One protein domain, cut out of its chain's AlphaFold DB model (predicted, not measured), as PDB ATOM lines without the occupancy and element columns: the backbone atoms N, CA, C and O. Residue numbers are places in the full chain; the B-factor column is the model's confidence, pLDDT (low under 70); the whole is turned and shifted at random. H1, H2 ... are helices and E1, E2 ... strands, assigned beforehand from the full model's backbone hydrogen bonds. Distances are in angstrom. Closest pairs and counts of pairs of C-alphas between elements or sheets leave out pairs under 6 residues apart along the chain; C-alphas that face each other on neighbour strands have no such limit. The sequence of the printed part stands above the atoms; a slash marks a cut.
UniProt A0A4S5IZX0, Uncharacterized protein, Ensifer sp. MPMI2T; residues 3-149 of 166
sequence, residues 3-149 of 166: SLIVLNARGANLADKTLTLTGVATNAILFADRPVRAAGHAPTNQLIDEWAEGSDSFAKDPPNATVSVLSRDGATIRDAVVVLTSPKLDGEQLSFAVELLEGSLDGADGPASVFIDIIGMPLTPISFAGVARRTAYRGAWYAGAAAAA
ATOM      1  N   SER A   3     -22.519  37.672 -48.174       73.88
ATOM      2  CA  SER A   3     -21.196  37.055 -48.193       73.88
ATOM      3  C   SER A   3     -20.833  36.485 -46.831       73.88
ATOM      4  O   SER A   3     -20.031  35.568 -46.740       73.88
ATOM      5  N   LEU A   4     -21.464  37.003 -45.778       86.44
ATOM      6  CA  LEU A   4     -21.231  36.593 -44.408       86.44
ATOM      7  C   LEU A   4     -22.556  36.601 -43.653       86.44
ATOM      8  O   LEU A   4     -23.328  37.564 -43.744       86.44
ATOM      9  N   ILE A   5     -22.805  35.538 -42.901       90.81
ATOM     10  CA  ILE A   5     -23.943  35.427 -41.992       90.81
ATOM     11  C   ILE A   5     -23.399  35.382 -40.568       90.81
ATOM     12  O   ILE A   5     -22.396  34.725 -40.311       90.81
ATOM     13  N   VAL A   6     -24.051  36.079 -39.640       95.31
ATOM     14  CA  VAL A   6     -23.686  36.061 -38.222       95.31
ATOM     15  C   VAL A   6     -24.859  35.570 -37.388       95.31
ATOM     16  O   VAL A   6     -25.952  36.143 -37.441       95.31
ATOM     17  N   LEU A   7     -24.617  34.520 -36.605       96.69
ATOM     18  CA  LEU A   7     -25.524  34.012 -35.579       96.69
ATOM     19  C   LEU A   7     -24.968  34.347 -34.201       96.69
ATOM     20  O   LEU A   7     -23.788  34.136 -33.942       96.69
ATOM     21  N   ASN A   8     -25.834  34.807 -33.305       98.19
ATOM     22  CA  ASN A   8     -25.474  35.066 -31.915       98.19
ATOM     23  C   ASN A   8     -26.165  34.046 -31.009       98.19
ATOM     24  O   ASN A   8     -27.322  33.693 -31.245       98.19
ATOM     25  N   ALA A   9     -25.479  33.608 -29.959       98.25
ATOM     26  CA  ALA A   9     -26.011  32.691 -28.961       98.25
ATOM     27  C   ALA A   9     -25.510  33.044 -27.556       98.25
ATOM     28  O   ALA A   9     -24.457  33.658 -27.381       98.25
ATOM     29  N   ARG A  10     -26.252  32.628 -26.526       98.06
ATOM     30  CA  ARG A  10     -25.846  32.795 -25.118       98.06
ATOM     31  C   ARG A  10     -24.681  31.888 -24.716       98.06
ATOM     32  O   ARG A  10     -24.052  32.150 -23.698       98.06
ATOM     33  N   GLY A  11     -24.416  30.847 -25.499       97.44
ATOM     34  CA  GLY A  11     -23.280  29.953 -25.320       97.44
ATOM     35  C   GLY A  11     -23.070  29.054 -26.530       97.44
ATOM     36  O   GLY A  11     -23.990  28.853 -27.329       97.44
ATOM     37  N   ALA A  12     -21.861  28.515 -26.642       97.94
ATOM     38  CA  ALA A  12     -21.496  27.510 -27.627       97.94
ATOM     39  C   ALA A  12     -20.663  26.411 -26.966       97.94
ATOM     40  O   ALA A  12     -19.796  26.692 -26.142       97.94
ATOM     41  N   ASN A  13     -20.922  25.168 -27.355       97.44
ATOM     42  CA  ASN A  13     -20.114  24.014 -26.998       97.44
ATOM     43  C   ASN A  13     -19.732  23.259 -28.271       97.44
ATOM     44  O   ASN A  13     -20.584  23.045 -29.135       97.44
ATOM     45  N   LEU A  14     -18.477  22.837 -28.363       97.25
ATOM     46  CA  LEU A  14     -17.975  22.011 -29.450       97.25
ATOM     47  C   LEU A  14     -17.440  20.712 -28.856       97.25
ATOM     48  O   LEU A  14     -16.372  20.694 -28.255       97.25
ATOM     49  N   ALA A  15     -18.192  19.631 -29.028       94.75
ATOM     50  CA  ALA A  15     -17.832  18.306 -28.534       94.75
ATOM     51  C   ALA A  15     -18.335  17.244 -29.510       94.75
ATOM     52  O   ALA A  15     -19.339  17.454 -30.186       94.75
ATOM     53  N   ASP A  16     -17.635  16.114 -29.609       93.31
ATOM     54  CA  ASP A  16     -18.081  14.952 -30.392       93.31
ATOM     55  C   ASP A  16     -18.499  15.293 -31.836       93.31
ATOM     56  O   ASP A  16     -19.520  14.826 -32.340       93.31
ATOM     57  N   LYS A  17     -17.718  16.157 -32.508       95.06
ATOM     58  CA  LYS A  17     -17.999  16.662 -33.870       95.06
ATOM     59  C   LYS A  17     -19.364  17.347 -34.010       95.06
ATOM     60  O   LYS A  17     -19.939  17.391 -35.095       95.06
ATOM     61  N   THR A  18     -19.879  17.894 -32.917       97.06
ATOM     62  CA  THR A  18     -21.143  18.614 -32.874       97.06
ATOM     63  C   THR A  18     -20.915  19.987 -32.259       97.06
ATOM     64  O   THR A  18     -20.459  20.112 -31.122       97.06
ATOM     65  N   LEU A  19     -21.257  21.033 -33.009       98.06
ATOM     66  CA  LEU A  19     -21.373  22.383 -32.473       98.06
ATOM     67  C   LEU A  19     -22.795  22.561 -31.945       98.06
ATOM     68  O   LEU A  19     -23.748  22.447 -32.709       98.06
ATOM     69  N   THR A  20     -22.938  22.869 -30.661       98.12
ATOM     70  CA  THR A  20     -24.224  23.178 -30.028       98.12
ATOM     71  C   THR A  20     -24.238  24.626 -29.569       98.12
ATOM     72  O   THR A  20     -23.450  25.017 -28.709       98.12
ATOM     73  N   LEU A  21     -25.160  25.414 -30.111       98.38
ATOM     74  CA  LEU A  21     -25.428  26.792 -29.716       98.38
ATOM     75  C   LEU A  21     -26.652  26.820 -28.802       98.38
ATOM     76  O   LEU A  21     -27.715  26.305 -29.154       98.38
ATOM     77  N   THR A  22     -26.517  27.433 -27.631       98.12
ATOM     78  CA  THR A  22     -27.601  27.556 -26.648       98.12
ATOM     79  C   THR A  22     -28.111  28.985 -26.582       98.12
ATOM     80  O   THR A  22     -27.315  29.915 -26.448       98.12
ATOM     81  N   GLY A  23     -29.431  29.171 -26.608       97.69
ATOM     82  CA  GLY A  23     -30.013  30.508 -26.566       97.69
ATOM     83  C   GLY A  23     -29.723  31.282 -27.847       97.69
ATOM     84  O   GLY A  23     -29.281  32.428 -27.759       97.69
ATOM     85  N   VAL A  24     -29.868  30.633 -29.009       97.81
ATOM     86  CA  VAL A  24     -29.631  31.268 -30.310       97.81
ATOM     87  C   VAL A  24     -30.629  32.404 -30.529       97.81
ATOM     88  O   VAL A  24     -31.812  32.291 -30.204       97.81
ATOM     89  N   ALA A  25     -30.154  33.522 -31.070       97.25
ATOM     90  CA  ALA A  25     -31.009  34.644 -31.415       97.25
ATOM     91  C   ALA A  25     -32.044  34.236 -32.476       97.25
ATOM     92  O   ALA A  25     -31.761  33.453 -33.384       97.25
ATOM     93  N   THR A  26     -33.238  34.826 -32.406       95.25
ATOM     94  CA  THR A  26     -34.319  34.580 -33.376       95.25
ATOM     95  C   THR A  26     -34.039  35.167 -34.759       95.25
ATOM     96  O   THR A  26     -34.730  34.823 -35.714       95.25
ATOM     97  N   ASN A  27     -33.026  36.030 -34.875       92.12
ATOM     98  CA  ASN A  27     -32.599  36.639 -36.126       92.12
ATOM     99  C   ASN A  27     -31.090  36.473 -36.328       92.12
ATOM    100  O   ASN A  27     -30.303  36.692 -35.404       92.12
ATOM    101  N   ALA A  28     -30.706  36.178 -37.566       92.56
ATOM    102  CA  ALA A  28     -29.343  36.234 -38.068       92.56
ATOM    103  C   ALA A  28     -29.068  37.601 -38.704       92.56
ATOM    104  O   ALA A  28     -29.982  38.259 -39.207       92.56
ATOM    105  N   ILE A  29     -27.806  38.022 -38.716       91.75
ATOM    106  CA  ILE A  29     -27.351  39.212 -39.446       91.75
ATOM    107  C   ILE A  29     -26.732  38.748 -40.761       91.75
ATOM    108  O   ILE A  29     -25.956  37.799 -40.776       91.75
ATOM    109  N   LEU A  30     -27.055  39.414 -41.865       88.25
ATOM    110  CA  LEU A  30     -26.527  39.106 -43.191       88.25
ATOM    111  C   LEU A  30     -25.788  40.321 -43.729       88.25
ATOM    112  O   LEU A  30     -26.353  41.413 -43.777       88.25
ATOM    113  N   PHE A  31     -24.554  40.131 -44.179       83.75
ATOM    114  CA  PHE A  31     -23.721  41.184 -44.751       83.75
ATOM    115  C   PHE A  31     -23.550  40.979 -46.234       83.75
ATOM    116  O   PHE A  31     -23.269  39.865 -46.657       83.75
ATOM    117  N   ALA A  32     -23.661  42.056 -47.004       78.62
ATOM    118  CA  ALA A  32     -23.408  42.043 -48.425       78.62
ATOM    119  C   ALA A  32     -21.992  42.500 -48.802       78.62
ATOM    120  O   ALA A  32     -21.561  43.568 -48.361       78.62
ATOM    121  N   ASP A  33     -21.317  41.751 -49.682       75.62
ATOM    122  CA  ASP A  33     -20.030  42.181 -50.244       75.62
ATOM    123  C   ASP A  33     -20.194  43.285 -51.306       75.62
ATOM    124  O   ASP A  33     -21.274  43.516 -51.870       75.62
ATOM    125  N   ARG A  34     -19.089  43.990 -51.564       76.69
ATOM    126  CA  ARG A  34     -18.952  45.070 -52.542       76.69
ATOM    127  C   ARG A  34     -19.434  44.653 -53.943       76.69
ATOM    128  O   ARG A  34     -19.339  43.488 -54.313       76.69
ATOM    129  N   PRO A  35     -19.910  45.614 -54.760       75.50
ATOM    130  CA  PRO A  35     -19.906  47.069 -54.538       75.50
ATOM    131  C   PRO A  35     -21.031  47.587 -53.628       75.50
ATOM    132  O   PRO A  35     -20.924  48.696 -53.110       75.50
ATOM    133  N   VAL A  36     -22.076  46.794 -53.380       70.00
ATOM    134  CA  VAL A  36     -23.208  47.199 -52.535       70.00
ATOM    135  C   VAL A  36     -22.980  46.717 -51.107       70.00
ATOM    136  O   VAL A  36     -23.319  45.587 -50.762       70.00
ATOM    137  N   ARG A  37     -22.427  47.598 -50.266       79.62
ATOM    138  CA  ARG A  37     -22.316  47.367 -48.819       79.62
ATOM    139  C   ARG A  37     -23.687  47.541 -48.174       79.62
ATOM    140  O   ARG A  37     -24.145  48.666 -47.993       79.62
ATOM    141  N   ALA A  38     -24.327  46.434 -47.836       77.12
ATOM    142  CA  ALA A  38     -25.605  46.415 -47.137       77.12
ATOM    143  C   ALA A  38     -25.559  45.385 -46.008       77.12
ATOM    144  O   ALA A  38     -24.860  44.381 -46.117       77.12
ATOM    145  N   ALA A  39     -26.310  45.627 -44.942       83.69
ATOM    146  CA  ALA A  39     -26.557  44.646 -43.898       83.69
ATOM    147  C   ALA A  39     -28.067  44.498 -43.710       83.69
ATOM    148  O   ALA A  39     -28.819  45.452 -43.918       83.69
ATOM    149  N   GLY A  40     -28.507  43.300 -43.357       86.56
ATOM    150  CA  GLY A  40     -29.907  42.995 -43.101       86.56
ATOM    151  C   GLY A  40     -30.054  41.891 -42.069       86.56
ATOM    152  O   GLY A  40     -29.067  41.395 -41.525       86.56
ATOM    153  N   HIS A  41     -31.299  41.502 -41.825       86.94
ATOM    154  CA  HIS A  41     -31.637  40.437 -40.894       86.94
ATOM    155  C   HIS A  41     -32.542  39.413 -41.565       86.94
ATOM    156  O   HIS A  41     -33.357  39.769 -42.417       86.94
ATOM    157  N   ALA A  42     -32.403  38.155 -41.168       85.06
ATOM    158  CA  ALA A  42     -33.332  37.095 -41.528       85.06
ATOM    159  C   ALA A  42     -33.686  36.284 -40.277       85.06
ATOM    160  O   ALA A  42     -32.826  36.124 -39.406       85.06
ATOM    161  N   PRO A  43     -34.911  35.747 -40.188       90.50
ATOM    162  CA  PRO A  43     -35.270  34.817 -39.131       90.50
ATOM    163  C   PRO A  43     -34.349  33.590 -39.137       90.50
ATOM    164  O   PRO A  43     -34.092  33.000 -40.189       90.50
ATOM    165  N   THR A  44     -33.859  33.187 -37.964       90.94
ATOM    166  CA  THR A  44     -32.937  32.046 -37.839       90.94
ATOM    167  C   THR A  44     -33.596  30.746 -38.295       90.94
ATOM    168  O   THR A  44     -32.961  29.962 -38.986       90.94
ATOM    169  N   ASN A  45     -34.879  30.533 -37.988       88.88
ATOM    170  CA  ASN A  45     -35.621  29.357 -38.455       88.88
ATOM    171  C   ASN A  45     -35.651  29.262 -39.987       88.88
ATOM    172  O   ASN A  45     -35.322  28.217 -40.531       88.88
ATOM    173  N   GLN A  46     -35.925  30.370 -40.678       83.81
ATOM    174  CA  GLN A  46     -35.926  30.406 -42.137       83.81
ATOM    175  C   GLN A  46     -34.534  30.110 -42.716       83.81
ATOM    176  O   GLN A  46     -34.423  29.423 -43.728       83.81
ATOM    177  N   LEU A  47     -33.464  30.602 -42.081       84.50
ATOM    178  CA  LEU A  47     -32.096  30.266 -42.485       84.50
ATOM    179  C   LEU A  47     -31.827  28.755 -42.384       84.50
ATOM    180  O   LEU A  47     -31.143  28.204 -43.246       84.50
ATOM    181  N   ILE A  48     -32.356  28.097 -41.350       86.88
ATOM    182  CA  ILE A  48     -32.215  26.649 -41.165       86.88
ATOM    183  C   ILE A  48     -33.068  25.872 -42.175       86.88
ATOM    184  O   ILE A  48     -32.568  24.912 -42.757       86.88
ATOM    185  N   ASP A  49     -34.300  26.307 -42.445       82.25
ATOM    186  CA  ASP A  49     -35.173  25.678 -43.446       82.25
ATOM    187  C   ASP A  49     -34.532  25.720 -44.847       82.25
ATOM    188  O   ASP A  49     -34.463  24.714 -45.555       82.25
ATOM    189  N   GLU A  50     -33.948  26.866 -45.221       74.88
ATOM    190  CA  GLU A  50     -33.246  27.037 -46.500       74.88
ATOM    191  C   GLU A  50     -31.940  26.221 -46.588       74.88
ATOM    192  O   GLU A  50     -31.398  26.045 -47.679       74.88
ATOM    193  N   TRP A  51     -31.431  25.678 -45.479       77.50
ATOM    194  CA  TRP A  51     -30.192  24.897 -45.469       77.50
ATOM    195  C   TRP A  51     -30.326  23.542 -46.177       77.50
ATOM    196  O   TRP A  51     -29.361  23.066 -46.780       77.50
ATOM    197  N   ALA A  52     -31.510  22.919 -46.111       62.50
ATOM    198  CA  ALA A  52     -31.775  21.579 -46.642       62.50
ATOM    199  C   ALA A  52     -32.425  21.580 -48.039       62.50
ATOM    200  O   ALA A  52     -32.377  20.568 -48.742       62.50
ATOM    201  N   GLU A  53     -33.018  22.695 -48.470       56.78
ATOM    202  CA  GLU A  53     -33.846  22.732 -49.676       56.78
ATOM    203  C   GLU A  53     -33.083  23.123 -50.953       56.78
ATOM    204  O   GLU A  53     -32.453  24.177 -51.049       56.78
ATOM    205  N   GLY A  54     -33.233  22.303 -52.000       49.50
ATOM    206  CA  GLY A  54     -32.890  22.658 -53.379       49.50
ATOM    207  C   GLY A  54     -31.616  22.021 -53.939       49.50
ATOM    208  O   GLY A  54     -30.843  21.348 -53.261       49.50
ATOM    209  N   SER A  55     -31.395  22.218 -55.242       45.22
ATOM    210  CA  SER A  55     -30.213  21.715 -55.949       45.22
ATOM    211  C   SER A  55     -28.914  22.443 -55.591       45.22
ATOM    212  O   SER A  55     -27.856  21.962 -55.983       45.22
ATOM    213  N   ASP A  56     -29.039  23.533 -54.841       52.59
ATOM    214  CA  ASP A  56     -28.070  24.599 -54.593       52.59
ATOM    215  C   ASP A  56     -28.118  24.962 -53.094       52.59
ATOM    216  O   ASP A  56     -28.331  26.116 -52.734       52.59
ATOM    217  N   SER A  57     -28.088  23.957 -52.211       61.28
ATOM    218  CA  SER A  57     -28.254  24.111 -50.759       61.28
ATOM    219  C   SER A  57     -26.918  23.988 -50.021       61.28
ATOM    220  O   SER A  57     -25.998  23.321 -50.498       61.28
ATOM    221  N   PHE A  58     -26.816  24.576 -48.823       60.84
ATOM    222  CA  PHE A  58     -25.643  24.410 -47.949       60.84
ATOM    223  C   PHE A  58     -25.381  22.943 -47.576       60.84
ATOM    224  O   PHE A  58     -24.290  22.589 -47.154       60.84
ATOM    225  N   ALA A  59     -26.362  22.054 -47.740       60.03
ATOM    226  CA  ALA A  59     -26.145  20.621 -47.577       60.03
ATOM    227  C   ALA A  59     -25.235  20.008 -48.662       60.03
ATOM    228  O   ALA A  59     -24.634  18.964 -48.421       60.03
ATOM    229  N   LYS A  60     -25.143  20.615 -49.852       67.25
ATOM    230  CA  LYS A  60     -24.324  20.104 -50.966       67.25
ATOM    231  C   LYS A  60     -22.911  20.661 -50.989       67.25
ATOM    232  O   LYS A  60     -21.992  19.947 -51.375       67.25
ATOM    233  N   ASP A  61     -22.775  21.923 -50.612       71.75
ATOM    234  CA  ASP A  61     -21.504  22.613 -50.457       71.75
ATOM    235  C   ASP A  61     -21.568  23.304 -49.087       71.75
ATOM    236  O   ASP A  61     -22.258  24.324 -48.957       71.75
ATOM    237  N   PRO A  62     -21.022  22.677 -48.031       83.19
ATOM    238  CA  PRO A  62     -21.178  23.152 -46.663       83.19
ATOM    239  C   PRO A  62     -20.238  24.320 -46.354       83.19
ATOM    240  O   PRO A  62     -19.056  24.264 -46.694       83.19
ATOM    241  N   PRO A  63     -20.739  25.400 -45.729       87.81
ATOM    242  CA  PRO A  63     -19.944  26.593 -45.501       87.81
ATOM    243  C   PRO A  63     -18.957  26.399 -44.352       87.81
ATOM    244  O   PRO A  63     -19.214  25.667 -43.388       87.81
ATOM    245  N   ASN A  64     -17.865  27.153 -44.422       89.75
ATOM    246  CA  ASN A  64     -16.977  27.339 -43.286       89.75
ATOM    247  C   ASN A  64     -17.593  28.337 -42.307       89.75
ATOM    248  O   ASN A  64     -18.298  29.274 -42.692       89.75
ATOM    249  N   ALA A  65     -17.280  28.170 -41.031       94.81
ATOM    250  CA  ALA A  65     -17.643  29.114 -40.003       94.81
ATOM    251  C   ALA A  65     -16.551  29.272 -38.953       94.81
ATOM    252  O   ALA A  65     -15.932  28.297 -38.531       94.81
ATOM    253  N   THR A  66     -16.383  30.500 -38.477       96.62
ATOM    254  CA  THR A  66     -15.625  30.792 -37.263       96.62
ATOM    255  C   THR A  66     -16.602  30.968 -36.113       96.62
ATOM    256  O   THR A  66     -17.465  31.846 -36.142       96.62
ATOM    257  N   VAL A  67     -16.467  30.133 -35.091       97.50
ATOM    258  CA  VAL A  67     -17.178  30.250 -33.820       97.50
ATOM    259  C   VAL A  67     -16.260  30.956 -32.844       97.50
ATOM    260  O   VAL A  67     -15.168  30.462 -32.589       97.50
ATOM    261  N   SER A  68     -16.711  32.079 -32.298       97.88
ATOM    262  CA  SER A  68     -15.979  32.847 -31.294       97.88
ATOM    263  C   SER A  68     -16.779  32.927 -30.006       97.88
ATOM    264  O   SER A  68     -17.965  33.263 -30.040       97.88
ATOM    265  N   VAL A  69     -16.144  32.624 -28.876       97.94
ATOM    266  CA  VAL A  69     -16.746  32.699 -27.542       97.94
ATOM    267  C   VAL A  69     -15.915  33.611 -26.654       97.94
ATOM    268  O   VAL A  69     -14.746  33.335 -26.386       97.94
ATOM    269  N   LEU A  70     -16.538  34.681 -26.163       96.31
ATOM    270  CA  LEU A  70     -15.951  35.553 -25.148       96.31
ATOM    271  C   LEU A  70     -16.252  34.964 -23.767       96.31
ATOM    272  O   LEU A  70     -17.408  34.651 -23.488       96.31
ATOM    273  N   SER A  71     -15.250  34.818 -22.899       94.94
ATOM    274  CA  SER A  71     -15.474  34.341 -21.530       94.94
ATOM    275  C   SER A  71     -16.369  35.294 -20.743       94.94
ATOM    276  O   SER A  71     -16.441  36.492 -21.022       94.94
ATOM    277  N   ARG A  72     -17.068  34.776 -19.730       93.75
ATOM    278  CA  ARG A  72     -18.012  35.580 -18.926       93.75
ATOM    279  C   ARG A  72     -17.377  36.783 -18.235       93.75
ATOM    280  O   ARG A  72     -18.050  37.789 -18.030       93.75
ATOM    281  N   ASP A  73     -16.109  36.668 -17.863       92.62
ATOM    282  CA  ASP A  73     -15.312  37.740 -17.262       92.62
ATOM    283  C   ASP A  73     -14.711  38.709 -18.298       92.62
ATOM    284  O   ASP A  73     -14.094  39.706 -17.925       92.62
ATOM    285  N   GLY A  74     -14.889  38.433 -19.595       91.38
ATOM    286  CA  GLY A  74     -14.353  39.215 -20.704       91.38
ATOM    287  C   GLY A  74     -12.835  39.114 -20.882       91.38
ATOM    288  O   GLY A  74     -12.277  39.872 -21.674       91.38
ATOM    289  N   ALA A  75     -12.155  38.223 -20.154       92.62
ATOM    290  CA  ALA A  75     -10.697  38.153 -20.127       92.62
ATOM    291  C   ALA A  75     -10.097  37.319 -21.268       92.62
ATOM    292  O   ALA A  75      -8.943  37.527 -21.643       92.62
ATOM    293  N   THR A  76     -10.854  36.362 -21.807       92.38
ATOM    294  CA  THR A  76     -10.362  35.414 -22.811       92.38
ATOM    295  C   THR A  76     -11.354  35.234 -23.949       92.38
ATOM    296  O   THR A  76     -12.566  35.318 -23.763       92.38
ATOM    297  N   ILE A  77     -10.818  34.975 -25.138       94.75
ATOM    298  CA  ILE A  77     -11.588  34.635 -26.332       94.75
ATOM    299  C   ILE A  77     -11.140  33.242 -26.764       94.75
ATOM    300  O   ILE A  77      -9.942  32.949 -26.772       94.75
ATOM    301  N   ARG A  78     -12.102  32.380 -27.081       96.00
ATOM    302  CA  ARG A  78     -11.864  31.041 -27.622       96.00
ATOM    303  C   ARG A  78     -12.523  30.938 -28.980       96.00
ATOM    304  O   ARG A  78     -13.726  31.170 -29.087       96.00
ATOM    305  N   ASP A  79     -11.735  30.548 -29.972       96.38
ATOM    306  CA  ASP A  79     -12.185  30.445 -31.350       96.38
ATOM    307  C   ASP A  79     -12.023  29.016 -31.878       96.38
ATOM    308  O   ASP A  79     -11.081  28.297 -31.525       96.38
ATOM    309  N   ALA A  80     -12.941  28.616 -32.752       95.81
ATOM    310  CA  ALA A  80     -12.843  27.401 -33.546       95.81
ATOM    311  C   ALA A  80     -13.314  27.671 -34.977       95.81
ATOM    312  O   ALA A  80     -14.326  28.342 -35.189       95.81
ATOM    313  N   VAL A  81     -12.600  27.127 -35.957       95.44
ATOM    314  CA  VAL A  81     -12.974  27.164 -37.372       95.44
ATOM    315  C   VAL A  81     -13.502  25.791 -37.759       95.44
ATOM    316  O   VAL A  81     -12.828  24.781 -37.556       95.44
ATOM    317  N   VAL A  82     -14.714  25.743 -38.297       94.50
ATOM    318  CA  VAL A  82     -15.442  24.504 -38.581       94.50
ATOM    319  C   VAL A  82     -16.127  24.545 -39.942       94.50
ATOM    320  O   VAL A  82     -16.513  25.608 -40.413       94.50
ATOM    321  N   VAL A  83     -16.350  23.383 -40.544       92.50
ATOM    322  CA  VAL A  83     -17.317  23.207 -41.639       92.50
ATOM    323  C   VAL A  83     -18.665  22.848 -41.021       92.50
ATOM    324  O   VAL A  83     -18.736  21.917 -40.219       92.50
ATOM    325  N   LEU A  84     -19.737  23.564 -41.370       92.81
ATOM    326  CA  LEU A  84     -21.073  23.349 -40.800       92.81
ATOM    327  C   LEU A  84     -21.941  22.455 -41.691       92.81
ATOM    328  O   LEU A  84     -22.177  22.755 -42.859       92.81
ATOM    329  N   THR A  85     -22.510  21.397 -41.115       89.88
ATOM    330  CA  THR A  85     -23.434  20.488 -41.806       89.88
ATOM    331  C   THR A  85     -24.641  20.150 -40.934       89.88
ATOM    332  O   THR A  85     -24.598  20.262 -39.709       89.88
ATOM    333  N   SER A  86     -25.723  19.697 -41.573       89.81
ATOM    334  CA  SER A  86     -26.888  19.102 -40.896       89.81
ATOM    335  C   SER A  86     -27.431  19.936 -39.721       89.81
ATOM    336  O   SER A  86     -27.446  19.445 -38.587       89.81
ATOM    337  N   PRO A  87     -27.843  21.200 -39.939       92.94
ATOM    338  CA  PRO A  87     -28.390  22.006 -38.860       92.94
ATOM    339  C   PRO A  87     -29.677  21.400 -38.315       92.94
ATOM    340  O   PRO A  87     -30.508  20.869 -39.054       92.94
ATOM    341  N   LYS A  88     -29.878  21.561 -37.013       93.69
ATOM    342  CA  LYS A  88     -31.124  21.224 -36.336       93.69
ATOM    343  C   LYS A  88     -31.438  22.288 -35.299       93.69
ATOM    344  O   LYS A  88     -30.648  22.510 -34.385       93.69
ATOM    345  N   LEU A  89     -32.596  22.918 -35.451       94.12
ATOM    346  CA  LEU A  89     -33.131  23.885 -34.501       94.12
ATOM    347  C   LEU A  89     -34.205  23.210 -33.637       94.12
ATOM    348  O   LEU A  89     -35.166  22.660 -34.171       94.12
ATOM    349  N   ASP A  90     -34.039  23.255 -32.317       94.94
ATOM    350  CA  ASP A  90     -34.997  22.778 -31.315       94.94
ATOM    351  C   ASP A  90     -35.191  23.860 -30.241       94.94
ATOM    352  O   ASP A  90     -34.336  24.091 -29.382       94.94
ATOM    353  N   GLY A  91     -36.294  24.605 -30.347       94.56
ATOM    354  CA  GLY A  91     -36.525  25.799 -29.537       94.56
ATOM    355  C   GLY A  91     -35.410  26.835 -29.722       94.56
ATOM    356  O   GLY A  91     -35.226  27.372 -30.811       94.56
ATOM    357  N   GLU A  92     -34.666  27.117 -28.650       95.75
ATOM    358  CA  GLU A  92     -33.519  28.037 -28.666       95.75
ATOM    359  C   GLU A  92     -32.159  27.327 -28.814       95.75
ATOM    360  O   GLU A  92     -31.109  27.964 -28.672       95.75
ATOM    361  N   GLN A  93     -32.150  26.012 -29.038       97.69
ATOM    362  CA  GLN A  93     -30.934  25.237 -29.251       97.69
ATOM    363  C   GLN A  93     -30.742  24.965 -30.743       97.69
ATOM    364  O   GLN A  93     -31.608  24.388 -31.393       97.69
ATOM    365  N   LEU A  94     -29.589  25.361 -31.278       97.19
ATOM    366  CA  LEU A  94     -29.202  25.096 -32.660       97.19
ATOM    367  C   LEU A  94     -27.945  24.231 -32.668       97.19
ATOM    368  O   LEU A  94     -26.911  24.642 -32.146       97.19
ATOM    369  N   SER A  95     -28.028  23.047 -33.261       97.00
ATOM    370  CA  SER A  95     -26.894  22.135 -33.402       97.00
ATOM    371  C   SER A  95     -26.490  21.955 -34.859       97.00
ATOM    372  O   SER A  95     -27.361  21.858 -35.721       97.00
ATOM    373  N   PHE A  96     -25.191  21.821 -35.108       96.06
ATOM    374  CA  PHE A  96     -24.616  21.421 -36.390       96.06
ATOM    375  C   PHE A  96     -23.714  20.208 -36.183       96.06
ATOM    376  O   PHE A  96     -22.955  20.160 -35.213       96.06
ATOM    377  N   ALA A  97     -23.737  19.270 -37.125       95.31
ATOM    378  CA  ALA A  97     -22.618  18.352 -37.289       95.31
ATOM    379  C   ALA A  97     -21.463  19.117 -37.944       95.31
ATOM    380  O   ALA A  97     -21.687  19.896 -38.875       95.31
ATOM    381  N   VAL A  98     -20.235  18.917 -37.465       95.25
ATOM    382  CA  VAL A  98     -19.090  19.714 -37.912       95.25
ATOM    383  C   VAL A  98     -17.848  18.898 -38.228       95.25
ATOM    384  O   VAL A  98     -17.562  17.874 -37.604       95.25
ATOM    385  N   GLU A  99     -17.063  19.414 -39.167       94.38
ATOM    386  CA  GLU A  99     -15.649  19.079 -39.315       94.38
ATOM    387  C   GLU A  99     -14.820  20.208 -38.697       94.38
ATOM    388  O   GLU A  99     -15.001  21.370 -39.051       94.38
ATOM    389  N   LEU A 100     -13.947  19.881 -37.742       93.94
ATOM    390  CA  LEU A 100     -13.070  20.861 -37.103       93.94
ATOM    391  C   LEU A 100     -11.839  21.096 -37.978       93.94
ATOM    392  O   LEU A 100     -11.089  20.158 -38.241       93.94
ATOM    393  N   LEU A 101     -11.632  22.345 -38.385       90.94
ATOM    394  CA  LEU A 101     -10.471  22.767 -39.165       90.94
ATOM    395  C   LEU A 101      -9.361  23.306 -38.256       90.94
ATOM    396  O   LEU A 101      -8.198  22.946 -38.425       90.94
ATOM    397  N   GLU A 102      -9.714  24.142 -37.278       90.12
ATOM    398  CA  GLU A 102      -8.758  24.785 -36.371       90.12
ATOM    399  C   GLU A 102      -9.409  25.151 -35.029       90.12
ATOM    400  O   GLU A 102     -10.605  25.428 -34.962       90.12
ATOM    401  N   GLY A 103      -8.605  25.213 -33.964       93.25
ATOM    402  CA  GLY A 103      -9.013  25.772 -32.677       93.25
ATOM    403  C   GLY A 103      -9.772  24.799 -31.774       93.25
ATOM    404  O   GLY A 103      -9.822  23.593 -32.013       93.25
ATOM    405  N   SER A 104     -10.307  25.328 -30.677       93.44
ATOM    406  CA  SER A 104     -11.088  24.583 -29.686       93.44
ATOM    407  C   SER A 104     -11.918  25.550 -28.840       93.44
ATOM    408  O   SER A 104     -11.497  26.675 -28.566       93.44
ATOM    409  N   LEU A 105     -13.080  25.084 -28.379       95.75
ATOM    410  CA  LEU A 105     -13.935  25.794 -27.426       95.75
ATOM    411  C   LEU A 105     -13.844  25.208 -26.004       95.75
ATOM    412  O   LEU A 105     -14.706  25.482 -25.171       95.75
ATOM    413  N   ASP A 106     -12.815  24.412 -25.698       94.81
ATOM    414  CA  ASP A 106     -12.648  23.799 -24.376       94.81
ATOM    415  C   ASP A 106     -12.601  24.856 -23.268       94.81
ATOM    416  O   ASP A 106     -11.778  25.775 -23.282       94.81
ATOM    417  N   GLY A 107     -13.491  24.717 -22.284       92.69
ATOM    418  CA  GLY A 107     -13.614  25.668 -21.180       92.69
ATOM    419  C   GLY A 107     -14.216  27.021 -21.575       92.69
ATOM    420  O   GLY A 107     -14.046  27.987 -20.833       92.69
ATOM    421  N   ALA A 108     -14.880  27.126 -22.729       95.00
ATOM    422  CA  ALA A 108     -15.694  28.283 -23.084       95.00
ATOM    423  C   ALA A 108     -16.968  28.336 -22.220       95.00
ATOM    424  O   ALA A 108     -17.635  27.320 -22.029       95.00
ATOM    425  N   ASP A 109     -17.317  29.515 -21.696       96.06
ATOM    426  CA  ASP A 109     -18.437  29.656 -20.757       96.06
ATOM    427  C   ASP A 109     -19.367  30.853 -21.021       96.06
ATOM    428  O   ASP A 109     -20.392  30.988 -20.344       96.06
ATOM    429  N   GLY A 110     -19.048  31.714 -21.988       95.94
ATOM    430  CA  GLY A 110     -19.783  32.951 -22.249       95.94
ATOM    431  C   GLY A 110     -20.505  32.997 -23.602       95.94
ATOM    432  O   GLY A 110     -20.722  31.956 -24.228       95.94
ATOM    433  N   PRO A 111     -20.952  34.192 -24.031       97.94
ATOM    434  CA  PRO A 111     -21.723  34.367 -25.258       97.94
ATOM    435  C   PRO A 111     -20.892  34.063 -26.505       97.94
ATOM    436  O   PRO A 111     -19.687  34.314 -26.547       97.94
ATOM    437  N   ALA A 112     -21.573  33.564 -27.535       98.00
ATOM    438  CA  ALA A 112     -20.957  33.118 -28.771       98.00
ATOM    439  C   ALA A 112     -21.463  33.900 -29.987       98.00
ATOM    440  O   ALA A 112     -22.661  34.181 -30.104       98.00
ATOM    441  N   SER A 113     -20.551  34.157 -30.919       98.06
ATOM    442  CA  SER A 113     -20.830  34.680 -32.255       98.06
ATOM    443  C   SER A 113     -20.297  33.695 -33.290       98.06
ATOM    444  O   SER A 113     -19.130  33.308 -33.244       98.06
ATOM    445  N   VAL A 114     -21.145  33.283 -34.227       97.44
ATOM    446  CA  VAL A 114     -20.790  32.367 -35.314       97.44
ATOM    447  C   VAL A 114     -20.822  33.128 -36.624       97.44
ATOM    448  O   VAL A 114     -21.877  33.602 -37.040       97.44
ATOM    449  N   PHE A 115     -19.669  33.225 -37.267       95.25
ATOM    450  CA  PHE A 115     -19.464  33.885 -38.546       95.25
ATOM    451  C   PHE A 115     -19.413  32.824 -39.636       95.25
ATOM    452  O   PHE A 115     -18.438  32.089 -39.711       95.25
ATOM    453  N   ILE A 116     -20.456  32.727 -40.453       92.06
ATOM    454  CA  ILE A 116     -20.585  31.741 -41.528       92.06
ATOM    455  C   ILE A 116     -20.200  32.413 -42.843       92.06
ATOM    456  O   ILE A 116     -20.901  33.323 -43.303       92.06
ATOM    457  N   ASP A 117     -19.092  31.970 -43.428       85.44
ATOM    458  CA  ASP A 117     -18.576  32.470 -44.698       85.44
ATOM    459  C   ASP A 117     -19.181  31.680 -45.862       85.44
ATOM    460  O   ASP A 117     -19.110  30.451 -45.911       85.44
ATOM    461  N   ILE A 118     -19.795  32.406 -46.795       73.31
ATOM    462  CA  ILE A 118     -20.406  31.848 -48.008       73.31
ATOM    463  C   ILE A 118     -19.752  32.402 -49.286       73.31
ATOM    464  O   ILE A 118     -20.264  32.209 -50.395       73.31
ATOM    465  N   ILE A 119     -18.618  33.102 -49.155       58.69
ATOM    466  CA  ILE A 119     -17.803  33.605 -50.265       58.69
ATOM    467  C   ILE A 119     -17.175  32.415 -50.998       58.69
ATOM    468  O   ILE A 119     -16.556  31.541 -50.404       58.69
ATOM    469  N   GLY A 120     -17.329  32.383 -52.325       50.94
ATOM    470  CA  GLY A 120     -16.838  31.277 -53.158       50.94
ATOM    471  C   GLY A 120     -17.845  30.145 -53.371       50.94
ATOM    472  O   GLY A 120     -17.548  29.230 -54.132       50.94
ATOM    473  N   MET A 121     -19.050  30.250 -52.801       56.09
ATOM    474  CA  MET A 121     -20.140  29.288 -52.987       56.09
ATOM    475  C   MET A 121     -21.202  29.876 -53.931       56.09
ATOM    476  O   MET A 121     -22.213  30.410 -53.471       56.09
ATOM    477  N   PRO A 122     -21.005  29.877 -55.265       47.81
ATOM    478  CA  PRO A 122     -21.920  30.535 -56.201       47.81
ATOM    479  C   PRO A 122     -23.343  29.948 -56.181       47.81
ATOM    480  O   PRO A 122     -24.291  30.629 -56.557       47.81
ATOM    481  N   LEU A 123     -23.511  28.710 -55.718       50.34
ATOM    482  CA  LEU A 123     -24.753  27.942 -55.800       50.34
ATOM    483  C   LEU A 123     -25.355  27.650 -54.416       50.34
ATOM    484  O   LEU A 123     -25.778  26.531 -54.168       50.34
ATOM    485  N   THR A 124     -25.384  28.619 -53.499       50.53
ATOM    486  CA  THR A 124     -26.167  28.506 -52.250       50.53
ATOM    487  C   THR A 124     -27.436  29.363 -52.339       50.53
ATOM    488  O   THR A 124     -27.460  30.331 -53.110       50.53
ATOM    489  N   PRO A 125     -28.510  29.087 -51.567       50.28
ATOM    490  CA  PRO A 125     -29.818  29.738 -51.746       50.28
ATOM    491  C   PRO A 125     -29.781  31.251 -51.494       50.28
ATOM    492  O   PRO A 125     -30.666  31.985 -51.946       50.28
ATOM    493  N   ILE A 126     -28.743  31.684 -50.776       53.00
ATOM    494  CA  ILE A 126     -28.480  33.038 -50.303       53.00
ATOM    495  C   ILE A 126     -27.335  33.700 -51.113       53.00
ATOM    496  O   ILE A 126     -27.226  34.926 -51.117       53.00
ATOM    497  N   SER A 127     -26.536  32.935 -51.870       46.09
ATOM    498  CA  SER A 127     -25.447  33.446 -52.716       46.09
ATOM    499  C   SER A 127     -25.919  33.874 -54.112       46.09
ATOM    500  O   SER A 127     -26.847  33.322 -54.707       46.09
ATOM    501  N   PHE A 128     -25.281  34.907 -54.664       41.81
ATOM    502  CA  PHE A 128     -25.762  35.638 -55.840       41.81
ATOM    503  C   PHE A 128     -25.834  34.815 -57.135       41.81
ATOM    504  O   PHE A 128     -26.673  35.118 -57.985       41.81
ATOM    505  N   ALA A 129     -25.035  33.756 -57.298       41.97
ATOM    506  CA  ALA A 129     -25.114  32.935 -58.511       41.97
ATOM    507  C   ALA A 129     -26.308  31.948 -58.514       41.97
ATOM    508  O   ALA A 129     -26.738  31.541 -59.594       41.97
ATOM    509  N   GLY A 130     -26.939  31.680 -57.361       40.53
ATOM    510  CA  GLY A 130     -28.244  31.012 -57.251       40.53
ATOM    511  C   GLY A 130     -29.442  31.980 -57.274       40.53
ATOM    512  O   GLY A 130     -30.521  31.647 -57.770       40.53
ATOM    513  N   VAL A 131     -29.262  33.219 -56.794       42.53
ATOM    514  CA  VAL A 131     -30.335  34.234 -56.698       42.53
ATOM    515  C   VAL A 131     -30.698  34.859 -58.053       42.53
ATOM    516  O   VAL A 131     -31.858  35.227 -58.257       42.53
ATOM    517  N   ALA A 132     -29.771  34.919 -59.017       40.09
ATOM    518  CA  ALA A 132     -30.025  35.497 -60.344       40.09
ATOM    519  C   ALA A 132     -31.177  34.819 -61.123       40.09
ATOM    520  O   ALA A 132     -31.730  35.420 -62.041       40.09
ATOM    521  N   ARG A 133     -31.589  33.598 -60.741       43.06
ATOM    522  CA  ARG A 133     -32.728  32.882 -61.347       43.06
ATOM    523  C   ARG A 133     -34.062  33.044 -60.598       43.06
ATOM    524  O   ARG A 133     -35.070  32.527 -61.068       43.06
ATOM    525  N   ARG A 134     -34.103  33.741 -59.451       46.81
ATOM    526  CA  ARG A 134     -35.294  33.848 -58.570       46.81
ATOM    527  C   ARG A 134     -35.755  35.291 -58.306       46.81
ATOM    528  O   ARG A 134     -36.338  35.588 -57.264       46.81
ATOM    529  N   THR A 135     -35.516  36.204 -59.244       38.34
ATOM    530  CA  THR A 135     -35.751  37.654 -59.098       38.34
ATOM    531  C   THR A 135     -37.217  38.105 -59.050       38.34
ATOM    532  O   THR A 135     -37.456  39.279 -58.788       38.34
ATOM    533  N   ALA A 136     -38.215  37.227 -59.205       43.88
ATOM    534  CA  ALA A 136     -39.622  37.653 -59.177       43.88
ATOM    535  C   ALA A 136     -40.273  37.646 -57.776       43.88
ATOM    536  O   ALA A 136     -41.112  38.497 -57.500       43.88
ATOM    537  N   TYR A 137     -39.877  36.742 -56.866       37.19
ATOM    538  CA  TYR A 137     -40.558  36.576 -55.564       37.19
ATOM    539  C   TYR A 137     -39.810  37.170 -54.360       37.19
ATOM    540  O   TYR A 137     -40.427  37.411 -53.325       37.19
ATOM    541  N   ARG A 138     -38.498  37.445 -54.466       41.03
ATOM    542  CA  ARG A 138     -37.688  37.954 -53.335       41.03
ATOM    543  C   ARG A 138     -37.325  39.442 -53.379       41.03
ATOM    544  O   ARG A 138     -36.688  39.927 -52.447       41.03
ATOM    545  N   GLY A 139     -37.777  40.190 -54.390       39.78
ATOM    546  CA  GLY A 139     -37.560  41.643 -54.470       39.78
ATOM    547  C   GLY A 139     -38.053  42.405 -53.230       39.78
ATOM    548  O   GLY A 139     -37.428  43.377 -52.825       39.78
ATOM    549  N   ALA A 140     -39.101  41.910 -52.563       43.47
ATOM    550  CA  ALA A 140     -39.651  42.511 -51.347       43.47
ATOM    551  C   ALA A 140     -38.720  42.415 -50.117       43.47
ATOM    552  O   ALA A 140     -38.658  43.356 -49.328       43.47
ATOM    553  N   TRP A 141     -37.950  41.329 -49.972       42.00
ATOM    554  CA  TRP A 141     -37.071  41.113 -48.811       42.00
ATOM    555  C   TRP A 141     -35.868  42.062 -48.811       42.00
ATOM    556  O   TRP A 141     -35.486  42.593 -47.773       42.00
ATOM    557  N   TYR A 142     -35.309  42.337 -49.993       42.59
ATOM    558  CA  TYR A 142     -34.224  43.308 -50.158       42.59
ATOM    559  C   TYR A 142     -34.732  44.755 -50.277       42.59
ATOM    560  O   TYR A 142     -34.022  45.683 -49.893       42.59
ATOM    561  N   ALA A 143     -35.968  44.967 -50.750       38.69
ATOM    562  CA  ALA A 143     -36.585  46.293 -50.800       38.69
ATOM    563  C   ALA A 143     -36.876  46.865 -49.403       38.69
ATOM    564  O   ALA A 143     -36.760  48.073 -49.224       38.69
ATOM    565  N   GLY A 144     -37.170  46.031 -48.398       41.12
ATOM    566  CA  GLY A 144     -37.324  46.489 -47.009       41.12
ATOM    567  C   GLY A 144     -36.050  47.126 -46.434       41.12
ATOM    568  O   GLY A 144     -36.122  48.141 -45.745       41.12
ATOM    569  N   ALA A 145     -34.874  46.596 -46.793       43.38
ATOM    570  CA  ALA A 145     -33.580  47.155 -46.395       43.38
ATOM    571  C   ALA A 145     -33.250  48.470 -47.129       43.38
ATOM    572  O   ALA A 145     -32.654  49.372 -46.544       43.38
ATOM    573  N   ALA A 146     -33.673  48.609 -48.391       38.38
ATOM    574  CA  ALA A 146     -33.538  49.857 -49.144       38.38
ATOM    575  C   ALA A 146     -34.546  50.934 -48.691       38.38
ATOM    576  O   ALA A 146     -34.208  52.113 -48.667       38.38
ATOM    577  N   ALA A 147     -35.759  50.545 -48.287       40.31
ATOM    578  CA  ALA A 147     -36.801  51.461 -47.822       40.31
ATOM    579  C   ALA A 147     -36.531  52.027 -46.416       40.31
ATOM    580  O   ALA A 147     -36.921  53.156 -46.128       40.31
ATOM    581  N   ALA A 148     -35.826  51.285 -45.552       40.88
ATOM    582  CA  ALA A 148     -35.379  51.781 -44.247       40.88
ATOM    583  C   ALA A 148     -34.207  52.780 -44.349       40.88
ATOM    584  O   ALA A 148     -33.970  53.559 -43.427       40.88
ATOM    585  N   ALA A 149     -33.503  52.803 -45.482       40.41
ATOM    586  CA  ALA A 149     -32.513  53.818 -45.810       40.41
ATOM    587  C   ALA A 149     -33.185  54.992 -46.538       40.41
ATOM    588  O   ALA A 149     -32.869  55.299 -47.688       40.41
TER     589      ALA A 149
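This is residues 3 to 149 of the 166 residues of an uncharacterized protein of Ensifer sp. MPMI2T (UniProt A0A4S5IZX0). Six antiparallel strands, E1, E2, E7, E6, E5 and E8, close into a barrel, and the hairpin of E3 and E4 widens its wall by pairing onto E1. H1 packs on the outside of the barrel near E6, and a low-confidence tail with the short helices H2 and H3 runs off past one end, where residues 135 to 140 stick out and H3 comes back to E4. The 147 printed residues hold, in order, E1 E2 E3 E4 H1 E5 E6 E7 E8 H2 H3, a mixed class of helices and strands. The whole is compact, with a radius of gyration of the C-alphas of 15.6 A and spans of 47 by 33 by 30 A.

E1, residues 3 to 15, bends by 101 degrees at residue 10. E2, residues 18 to 24, forms a hairpin with it, with N 13 and O 20 2.9 A apart. E3, residues 27 to 32, lies on the same side of E1 as E2, with N 6 and O 29 2.8 A apart, and forms a hairpin with E4, residues 39 to 43, with N 30 and O 40 2.8 A apart. H1, residues 44 to 52, is on the barrel, outside it, at a height of 7.3 A over the sheet. E5, residues 64 to 70, E6, residues 77 to 90, and E7, residues 93 to 103, are a meander, each the antiparallel neighbour of the one before: N 67 and O 80 are 2.8 A apart, N 88 and O 95 2.8 A. The closest C-alphas of H1 and E6 are those of Ile 48 and Pro 87, 6.4 A apart. E7 is also antiparallel to E2, with N 21 and O 94 2.8 A apart. E8, residues 112 to 117, makes a Greek key with E5, E6 and E7, its first strand the antiparallel neighbour of its fourth, with N 66 and O 115 2.9 A apart. E8 closes the ring onto E1, with N 7 and O 114 2.9 A apart. H2, residues 128 to 131, is not on the barrel. H3, residues 139 to 147, is on it, with the closest C-alphas to E4 at Gly 40 and Ala 145, 6.5 A. H1 and H3 each have 4 of 5 O i to N i+4 pairs within hydrogen-bond range; H2 is too short for one.

E1 begins at C-alpha 3, (-21.196, 37.055, -48.193), and spans 27.4 A. E6 spans 26.7 A, E7 22.2 A, E5 19.9 A and H1 13.7 A. H3 ends at C-alpha 147, (-36.801, 51.461, -47.822).

The C-alphas farthest apart, of Ala 75 and Ala 136, are 48.6 A apart. The printed part has no cut. The link from H1 to E5 is long. Mean pLDDT of the printed part is 79.4; residues 52 to 60 and 119 to 149 are under 70.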